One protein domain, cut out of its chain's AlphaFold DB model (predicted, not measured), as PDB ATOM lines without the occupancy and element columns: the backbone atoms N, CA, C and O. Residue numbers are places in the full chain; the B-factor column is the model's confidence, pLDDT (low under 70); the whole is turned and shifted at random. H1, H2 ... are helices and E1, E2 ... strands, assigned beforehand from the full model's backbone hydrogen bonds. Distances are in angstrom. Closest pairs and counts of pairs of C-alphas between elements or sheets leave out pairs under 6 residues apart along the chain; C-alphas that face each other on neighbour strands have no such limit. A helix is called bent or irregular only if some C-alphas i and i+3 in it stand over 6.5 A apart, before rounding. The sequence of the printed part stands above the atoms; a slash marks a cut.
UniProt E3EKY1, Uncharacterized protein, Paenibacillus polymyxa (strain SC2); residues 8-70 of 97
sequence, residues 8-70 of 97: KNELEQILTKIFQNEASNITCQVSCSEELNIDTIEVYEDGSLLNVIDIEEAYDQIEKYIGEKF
ATOM      1  N   LYS A   8     -34.342 -21.146   6.772       75.06
ATOM      2  CA  LYS A   8     -35.686 -20.966   7.350       75.06
ATOM      3  C   LYS A   8     -36.078 -19.493   7.450       75.06
ATOM      4  O   LYS A   8     -37.122 -19.096   6.947       75.06
ATOM      5  N   ASN A   9     -35.183 -18.674   7.989       75.69
ATOM      6  CA  ASN A   9     -35.390 -17.234   8.096       75.69
ATOM      7  C   ASN A   9     -35.535 -16.523   6.733       75.69
ATOM      8  O   ASN A   9     -36.272 -15.546   6.639       75.69
ATOM      9  N   GLU A  10     -34.853 -16.982   5.681       78.81
ATOM     10  CA  GLU A  10     -34.955 -16.411   4.333       78.81
ATOM     11  C   GLU A  10     -36.328 -16.699   3.733       78.81
ATOM     12  O   GLU A  10     -36.965 -15.790   3.197       78.81
ATOM     13  N   LEU A  11     -36.817 -17.934   3.873       78.38
ATOM     14  CA  LEU A  11     -38.158 -18.281   3.423       78.38
ATOM     15  C   LEU A  11     -39.227 -17.539   4.226       78.38
ATOM     16  O   LEU A  11     -40.131 -16.962   3.634       78.38
ATOM     17  N   GLU A  12     -39.115 -17.492   5.550       83.19
ATOM     18  CA  GLU A  12     -40.048 -16.749   6.404       83.19
ATOM     19  C   GLU A  12     -40.095 -15.263   6.038       83.19
ATOM     20  O   GLU A  12     -41.170 -14.665   6.018       83.19
ATOM     21  N   GLN A  13     -38.962 -14.665   5.662       82.56
ATOM     22  CA  GLN A  13     -38.921 -13.299   5.138       82.56
ATOM     23  C   GLN A  13     -39.599 -13.167   3.773       82.56
ATOM     24  O   GLN A  13     -40.283 -12.172   3.538       82.56
ATOM     25  N   ILE A  14     -39.408 -14.127   2.864       82.25
ATOM     26  CA  ILE A  14     -40.098 -14.149   1.566       82.25
ATOM     27  C   ILE A  14     -41.610 -14.247   1.784       82.25
ATOM     28  O   ILE A  14     -42.350 -13.421   1.260       82.25
ATOM     29  N   LEU A  15     -42.058 -15.197   2.605       83.62
ATOM     30  CA  LEU A  15     -43.465 -15.394   2.947       83.62
ATOM     31  C   LEU A  15     -44.045 -14.154   3.617       83.62
ATOM     32  O   LEU A  15     -45.091 -13.669   3.202       83.62
ATOM     33  N   THR A  16     -43.318 -13.574   4.571       86.75
ATOM     34  CA  THR A  16     -43.717 -12.315   5.198       86.75
ATOM     35  C   THR A  16     -43.907 -11.241   4.134       86.75
ATOM     36  O   THR A  16     -44.952 -10.621   4.107       86.75
ATOM     37  N   LYS A  17     -42.988 -11.068   3.177       85.19
ATOM     38  CA  LYS A  17     -43.161 -10.084   2.091       85.19
ATOM     39  C   LYS A  17     -44.320 -10.394   1.141       85.19
ATOM     40  O   LYS A  17     -44.873  -9.464   0.565       85.19
ATOM     41  N   ILE A  18     -44.649 -11.667   0.935       83.50
ATOM     42  CA  ILE A  18     -45.777 -12.098   0.098       83.50
ATOM     43  C   ILE A  18     -47.111 -11.772   0.785       83.50
ATOM     44  O   ILE A  18     -48.022 -11.268   0.134       83.50
ATOM     45  N   PHE A  19     -47.210 -12.040   2.089       82.38
ATOM     46  CA  PHE A  19     -48.446 -11.908   2.866       82.38
ATOM     47  C   PHE A  19     -48.574 -10.584   3.632       82.38
ATOM     48  O   PHE A  19     -49.637 -10.289   4.178       82.38
ATOM     49  N   GLN A  20     -47.519  -9.771   3.679       80.50
ATOM     50  CA  GLN A  20     -47.533  -8.458   4.309       80.50
ATOM     51  C   GLN A  20     -48.351  -7.481   3.463       80.50
ATOM     52  O   GLN A  20     -47.979  -7.121   2.348       80.50
ATOM     53  N   ASN A  21     -49.455  -7.006   4.036       67.25
ATOM     54  CA  ASN A  21     -50.178  -5.850   3.520       67.25
ATOM     55  C   ASN A  21     -49.537  -4.557   4.052       67.25
ATOM     56  O   ASN A  21     -48.970  -4.541   5.142       67.25
ATOM     57  N   GLU A  22     -49.664  -3.454   3.306       59.59
ATOM     58  CA  GLU A  22     -48.997  -2.159   3.569       59.59
ATOM     59  C   GLU A  22     -49.270  -1.532   4.959       59.59
ATOM     60  O   GLU A  22     -48.655  -0.525   5.304       59.59
ATOM     61  N   ALA A  23     -50.172  -2.103   5.767       56.06
ATOM     62  CA  ALA A  23     -50.652  -1.524   7.020       56.06
ATOM     63  C   ALA A  23     -50.395  -2.361   8.290       56.06
ATOM     64  O   ALA A  23     -50.716  -1.871   9.372       56.06
ATOM     65  N   SER A  24     -49.834  -3.576   8.207       67.69
ATOM     66  CA  SER A  24     -49.713  -4.463   9.376       67.69
ATOM     67  C   SER A  24     -48.319  -5.058   9.589       67.69
ATOM     68  O   SER A  24     -47.552  -5.313   8.656       67.69
ATOM     69  N   ASN A  25     -47.985  -5.268  10.867       81.50
ATOM     70  CA  ASN A  25     -46.760  -5.928  11.309       81.50
ATOM     71  C   ASN A  25     -46.967  -7.449  11.289       81.50
ATOM     72  O   ASN A  25     -47.077  -8.100  12.331       81.50
ATOM     73  N   ILE A  26     -47.105  -7.983  10.076       88.19
ATOM     74  CA  ILE A  26     -47.267  -9.414   9.842       88.19
ATOM     75  C   ILE A  26     -45.899 -10.093   9.854       88.19
ATOM     76  O   ILE A  26     -44.938  -9.578   9.286       88.19
ATOM     77  N   THR A  27     -45.834 -11.276  10.456       89.00
ATOM     78  CA  THR A  27     -44.709 -12.208  10.323       89.00
ATOM     79  C   THR A  27     -45.228 -13.598   9.986       89.00
ATOM     80  O   THR A  27     -46.230 -14.032  10.552       89.00
ATOM     81  N   CYS A  28     -44.535 -14.312   9.107       87.19
ATOM     82  CA  CYS A  28     -44.874 -15.687   8.745       87.19
ATOM     83  C   CYS A  28     -43.865 -16.678   9.332       87.19
ATOM     84  O   CYS A  28     -42.668 -16.394   9.353       87.19
ATOM     85  N   GLN A  29     -44.343 -17.847   9.753       86.44
ATOM     86  CA  GLN A  29     -43.519 -18.977  10.180       86.44
ATOM     87  C   GLN A  29     -43.932 -20.236   9.430       86.44
ATOM     88  O   GLN A  29     -45.116 -20.458   9.192       86.44
ATOM     89  N   VAL A  30     -42.954 -21.059   9.058       82.62
ATOM     90  CA  VAL A  30     -43.222 -22.373   8.459       82.62
ATOM     91  C   VAL A  30     -43.225 -23.431   9.556       82.62
ATOM     92  O   VAL A  30     -42.308 -23.475  10.386       82.62
ATOM     93  N   SER A  31     -44.255 -24.271   9.545       81.62
ATOM     94  CA  SER A  31     -44.543 -25.279  10.563       81.62
ATOM     95  C   SER A  31     -45.069 -26.570   9.921       81.62
ATOM     96  O   SER A  31     -45.362 -26.617   8.727       81.62
ATOM     97  N   CYS A  32     -45.171 -27.631  10.717       81.88
ATOM     98  CA  CYS A  32     -45.791 -28.896  10.331       81.88
ATOM     99  C   CYS A  32     -46.993 -29.122  11.251       81.88
ATOM    100  O   CYS A  32     -46.836 -29.216  12.469       81.88
ATOM    101  N   SER A  33     -48.200 -29.180  10.689       78.50
ATOM    102  CA  SER A  33     -49.400 -29.484  11.465       78.50
ATOM    103  C   SER A  33     -49.493 -30.991  11.677       78.50
ATOM    104  O   SER A  33     -49.832 -31.725  10.751       78.50
ATOM    105  N   GLU A  34     -49.235 -31.467  12.898       78.69
ATOM    106  CA  GLU A  34     -49.356 -32.897  13.230       78.69
ATOM    107  C   GLU A  34     -50.793 -33.422  13.079       78.69
ATOM    108  O   GLU A  34     -51.001 -34.578  12.722       78.69
ATOM    109  N   GLU A  35     -51.793 -32.572  13.330       77.81
ATOM    110  CA  GLU A  35     -53.211 -32.938  13.236       77.81
ATOM    111  C   GLU A  35     -53.647 -33.170  11.786       77.81
ATOM    112  O   GLU A  35     -54.337 -34.146  11.486       77.81
ATOM    113  N   LEU A  36     -53.239 -32.272  10.888       70.69
ATOM    114  CA  LEU A  36     -53.590 -32.331   9.470       70.69
ATOM    115  C   LEU A  36     -52.585 -33.154   8.657       70.69
ATOM    116  O   LEU A  36     -52.890 -33.552   7.536       70.69
ATOM    117  N   ASN A  37     -51.416 -33.439   9.236       77.88
ATOM    118  CA  ASN A  37     -50.281 -34.088   8.593       77.88
ATOM    119  C   ASN A  37     -49.888 -33.385   7.278       77.88
ATOM    120  O   ASN A  37     -49.656 -34.038   6.257       77.88
ATOM    121  N   ILE A  38     -49.861 -32.048   7.321       78.06
ATOM    122  CA  ILE A  38     -49.475 -31.163   6.214       78.06
ATOM    123  C   ILE A  38     -48.522 -30.072   6.698       78.06
ATOM    124  O   ILE A  38     -48.485 -29.718   7.882       78.06
ATOM    125  N   ASP A  39     -47.801 -29.507   5.744       81.38
ATOM    126  CA  ASP A  39     -46.876 -28.403   5.941       81.38
ATOM    127  C   ASP A  39     -47.647 -27.076   5.860       81.38
ATOM    128  O   ASP A  39     -48.418 -26.846   4.927       81.38
ATOM    129  N   THR A  40     -47.472 -26.197   6.845       85.75
ATOM    130  CA  THR A  40     -48.283 -24.981   6.979       85.75
ATOM    131  C   THR A  40     -47.441 -23.718   7.094       85.75
ATOM    132  O   THR A  40     -46.289 -23.717   7.534       85.75
ATOM    133  N   ILE A  41     -48.056 -22.606   6.706       87.12
ATOM    134  CA  ILE A  41     -47.585 -21.249   6.933       87.12
ATOM    135  C   ILE A  41     -48.488 -20.631   7.995       87.12
ATOM    136  O   ILE A  41     -49.669 -20.367   7.766       87.12
ATOM    137  N   GLU A  42     -47.923 -20.384   9.164       89.31
ATOM    138  CA  GLU A  42     -48.572 -19.672  10.252       89.31
ATOM    139  C   GLU A  42     -48.340 -18.172  10.073       89.31
ATOM    140  O   GLU A  42     -47.204 -17.700   9.982       89.31
ATOM    141  N   VAL A  43     -49.426 -17.410   9.996       89.31
ATOM    142  CA  VAL A  43     -49.402 -15.959   9.821       89.31
ATOM    143  C   VAL A  43     -49.723 -15.315  11.157       89.31
ATOM    144  O   VAL A  43     -50.807 -15.515  11.706       89.31
ATOM    145  N   TYR A  44     -48.790 -14.519  11.660       90.06
ATOM    146  CA  TYR A  44     -48.914 -13.793  12.915       90.06
ATOM    147  C   TYR A  44     -49.074 -12.300  12.650       90.06
ATOM    148  O   TYR A  44     -48.365 -11.746  11.814       90.06
ATOM    149  N   GLU A  45     -49.950 -11.642  13.402       89.50
ATOM    150  CA  GLU A  45     -50.104 -10.186  13.431       89.50
ATOM    151  C   GLU A  45     -49.925  -9.709  14.873       89.50
ATOM    152  O   GLU A  45     -50.564 -10.227  15.791       89.50
ATOM    153  N   ASP A  46     -48.985  -8.786  15.094       87.75
ATOM    154  CA  ASP A  46     -48.637  -8.278  16.430       87.75
ATOM    155  C   ASP A  46     -48.353  -9.394  17.463       87.75
ATOM    156  O   ASP A  46     -48.655  -9.285  18.654       87.75
ATOM    157  N   GLY A  47     -47.759 -10.498  16.994       86.19
ATOM    158  CA  GLY A  47     -47.401 -11.666  17.804       86.19
ATOM    159  C   GLY A  47     -48.549 -12.639  18.092       86.19
ATOM    160  O   GLY A  47     -48.328 -13.638  18.774       86.19
ATOM    161  N   SER A  48     -49.753 -12.388  17.573       89.50
ATOM    162  CA  SER A  48     -50.902 -13.294  17.694       89.50
ATOM    163  C   SER A  48     -51.108 -14.085  16.405       89.50
ATOM    164  O   SER A  48     -51.044 -13.510  15.321       89.50
ATOM    165  N   LEU A  49     -51.374 -15.391  16.514       89.94
ATOM    166  CA  LEU A  49     -51.690 -16.230  15.355       89.94
ATOM    167  C   LEU A  49     -53.013 -15.763  14.735       89.94
ATOM    168  O   LEU A  49     -54.068 -15.851  15.364       89.94
ATOM    169  N   LEU A  50     -52.939 -15.258  13.507       89.44
ATOM    170  CA  LEU A  50     -54.071 -14.737  12.747       89.44
ATOM    171  C   LEU A  50     -54.649 -15.805  11.818       89.44
ATOM    172  O   LEU A  50     -55.867 -15.914  11.685       89.44
ATOM    173  N   ASN A  51     -53.778 -16.565  11.148       87.56
ATOM    174  CA  ASN A  51     -54.188 -17.545  10.151       87.56
ATOM    175  C   ASN A  51     -53.182 -18.695  10.015       87.56
ATOM    176  O   ASN A  51     -52.002 -18.535  10.321       87.56
ATOM    177  N   VAL A  52     -53.652 -19.829   9.501       87.56
ATOM    178  CA  VAL A  52     -52.830 -20.979   9.114       87.56
ATOM    179  C   VAL A  52     -53.183 -21.324   7.674       87.56
ATOM    180  O   VAL A  52     -54.348 -21.561   7.364       87.56
ATOM    181  N   ILE A  53     -52.187 -21.305   6.797       86.44
ATOM    182  CA  ILE A  53     -52.343 -21.525   5.359       86.44
ATOM    183  C   ILE A  53     -51.599 -22.806   5.001       86.44
ATOM    184  O   ILE A  53     -50.492 -23.029   5.487       86.44
ATOM    185  N   ASP A  54     -52.187 -23.646   4.159       83.94
ATOM    186  CA  ASP A  54     -51.464 -24.770   3.565       83.94
ATOM    187  C   ASP A  54     -50.339 -24.226   2.668       83.94
ATOM    188  O   ASP A  54     -50.565 -23.334   1.843       83.94
ATOM    189  N   ILE A  55     -49.117 -24.741   2.820       79.19
ATOM    190  CA  ILE A  55     -47.996 -24.318   1.976       79.19
ATOM    191  C   ILE A  55     -48.291 -24.543   0.486       79.19
ATOM    192  O   ILE A  55     -47.822 -23.772  -0.355       79.19
ATOM    193  N   GLU A  56     -49.130 -25.537   0.166       77.44
ATOM    194  CA  GLU A  56     -49.581 -25.824  -1.192       77.44
ATOM    195  C   GLU A  56     -50.290 -24.635  -1.846       77.44
ATOM    196  O   GLU A  56     -50.078 -24.345  -3.026       77.44
ATOM    197  N   GLU A  57     -51.091 -23.901  -1.073       81.19
ATOM    198  CA  GLU A  57     -51.853 -22.746  -1.557       81.19
ATOM    199  C   GLU A  57     -50.966 -21.514  -1.799       81.19
ATOM    200  O   GLU A  57     -51.329 -20.612  -2.561       81.19
ATOM    201  N   ALA A  58     -49.785 -21.472  -1.178       78.44
ATOM    202  CA  ALA A  58     -48.842 -20.367  -1.298       78.44
ATOM    203  C   ALA A  58     -47.828 -20.542  -2.441       78.44
ATOM    204  O   ALA A  58     -47.170 -19.564  -2.811       78.44
ATOM    205  N   TYR A  59     -47.699 -21.739  -3.031       77.12
ATOM    206  CA  TYR A  59     -46.653 -22.030  -4.021       77.12
ATOM    207  C   TYR A  59     -46.655 -21.085  -5.216       77.12
ATOM    208  O   TYR A  59     -45.603 -20.549  -5.555       77.12
ATOM    209  N   ASP A  60     -47.813 -20.819  -5.819       77.38
ATOM    210  CA  ASP A  60     -47.903 -19.930  -6.984       77.38
ATOM    211  C   ASP A  60     -47.372 -18.520  -6.667       77.38
ATOM    212  O   ASP A  60     -46.768 -17.849  -7.511       77.38
ATOM    213  N   GLN A  61     -47.577 -18.058  -5.430       80.75
ATOM    214  CA  GLN A  61     -47.108 -16.753  -4.969       80.75
ATOM    215  C   GLN A  61     -45.596 -16.773  -4.718       80.75
ATOM    216  O   GLN A  61     -44.901 -15.833  -5.112       80.75
ATOM    217  N   ILE A  62     -45.085 -17.862  -4.139       77.88
ATOM    218  CA  ILE A  62     -43.655 -18.097  -3.911       77.88
ATOM    219  C   ILE A  62     -42.905 -18.175  -5.251       77.88
ATOM    220  O   ILE A  62     -41.920 -17.462  -5.435       77.88
ATOM    221  N   GLU A  63     -43.397 -18.956  -6.217       77.75
ATOM    222  CA  GLU A  63     -42.833 -19.059  -7.572       77.75
ATOM    223  C   GLU A  63     -42.765 -17.701  -8.260       77.75
ATOM    224  O   GLU A  63     -41.733 -17.307  -8.811       77.75
ATOM    225  N   LYS A  64     -43.870 -16.951  -8.208       78.69
ATOM    226  CA  LYS A  64     -43.947 -15.621  -8.810       78.69
ATOM    227  C   LYS A  64     -42.969 -14.647  -8.159       78.69
ATOM    228  O   LYS A  64     -42.396 -13.820  -8.866       78.69
ATOM    229  N   TYR A  65     -42.795 -14.727  -6.840       79.50
ATOM    230  CA  TYR A  65     -41.886 -13.857  -6.101       79.50
ATOM    231  C   TYR A  65     -40.416 -14.181  -6.395       79.50
ATOM    232  O   TYR A  65     -39.621 -13.280  -6.654       79.50
ATOM    233  N   ILE A  66     -40.063 -15.466  -6.384       74.62
ATOM    234  CA  ILE A  66     -38.694 -15.949  -6.611       74.62
ATOM    235  C   ILE A  66     -38.318 -15.857  -8.101       74.62
ATOM    236  O   ILE A  66     -37.145 -15.735  -8.445       74.62
ATOM    237  N   GLY A  67     -39.306 -15.861  -8.999       72.44
ATOM    238  CA  GLY A  67     -39.083 -15.856 -10.444       72.44
ATOM    239  C   GLY A  67     -38.616 -17.211 -10.979       72.44
ATOM    240  O   GLY A  67     -38.134 -17.299 -12.110       72.44
ATOM    241  N   GLU A  68     -38.774 -18.271 -10.187       71.69
ATOM    242  CA  GLU A  68     -38.458 -19.641 -10.564       71.69
ATOM    243  C   GLU A  68     -39.725 -20.487 -10.565       71.69
ATOM    244  O   GLU A  68     -40.546 -20.402  -9.658       71.69
ATOM    245  N   LYS A  69     -39.872 -21.313 -11.605       68.38
ATOM    246  CA  LYS A  69     -40.896 -22.355 -11.639       68.38
ATOM    247  C   LYS A  69     -40.338 -23.604 -10.994       68.38
ATOM    248  O   LYS A  69     -39.292 -24.092 -11.439       68.38
ATOM    249  N   PHE A  70     -41.063 -24.136 -10.031       67.31
ATOM    250  CA  PHE A  70     -40.787 -25.432  -9.465       67.31
ATOM    251  C   PHE A  70     -41.671 -26.492 -10.131       67.31
ATOM    252  O   PHE A  70     -42.686 -26.229 -10.779       67.31
TER     253      PHE A  70
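Overview. This is residues 8 to 70 of the 97 residues of an uncharacterized protein of Paenibacillus polymyxa (strain SC2) (UniProt E3EKY1). A strongly twisted sheet of three strands, E1, E2 and E3, has helix H1 packed over one face, only just across the strands. Helix H2 follows directly from E3, grazes the sheet with residues 55 to 58, and then meets H1 about perpendicularly. The printed part has 63 residues, with two named helices and three named strands in the order H1, E1, E2, E3, H2. The sheet order is E1, E2, E3, antiparallel throughout, and the class is mixed. The whole is compact, with a radius of gyration of the C-alphas of 11.6 A and spans of 32 by 32 by 18 A.

Along the chain. E1, residues 26 to 33, is 20.2 A long and bends by 57 degrees at residue 30. E2, residues 38 to 45, is 22.2 A long, and E3, residues 48 to 54, is 18.2 A. H1, residues 8 to 19, is 16.3 A long and begins with C-alpha 8 at (-35.686, -20.966, 7.350). H2, residues 55 to 66, is 15.2 A long, ends with C-alpha 66 at (-38.694, -15.949, -6.611), and is irregular: C-alphas 57 and 60 are 7.3 A apart.

Arrangement. The strands form a meander, each the antiparallel neighbour of the one before, in two hairpins. N 29 and O 42 join E1 to E2 within hydrogen-bond range at 2.9 A; N 43 and O 51 do so for E2 and E3 at 2.8 A. H1 makes two layers with the sheet: it is over E1 at a height of 4.7 A, and on the local plane stands at 63 degrees to E1, only just across. The closest C-alphas of H1 and E1 are those of Thr 16 and Cys 28, 5.0 A. Residues 14 to 18 of H1 touch residues 61 to 65 of H2 at 89 degrees, about perpendicular; the closest C-alphas, of Ile 18 and Gln 61, are 7.0 A apart. Every O i to N i+4 pair is within hydrogen-bond range in H1, but 6 of 8 in H2.

Size, cuts and confidence. The C-alphas farthest apart, of Ala 23 and Asn 37, are 32.6 A apart. The printed part has no cut and no long link. Mean pLDDT of the printed part is 80.5, with residues 21 to 24 and 69 to 70 under 70.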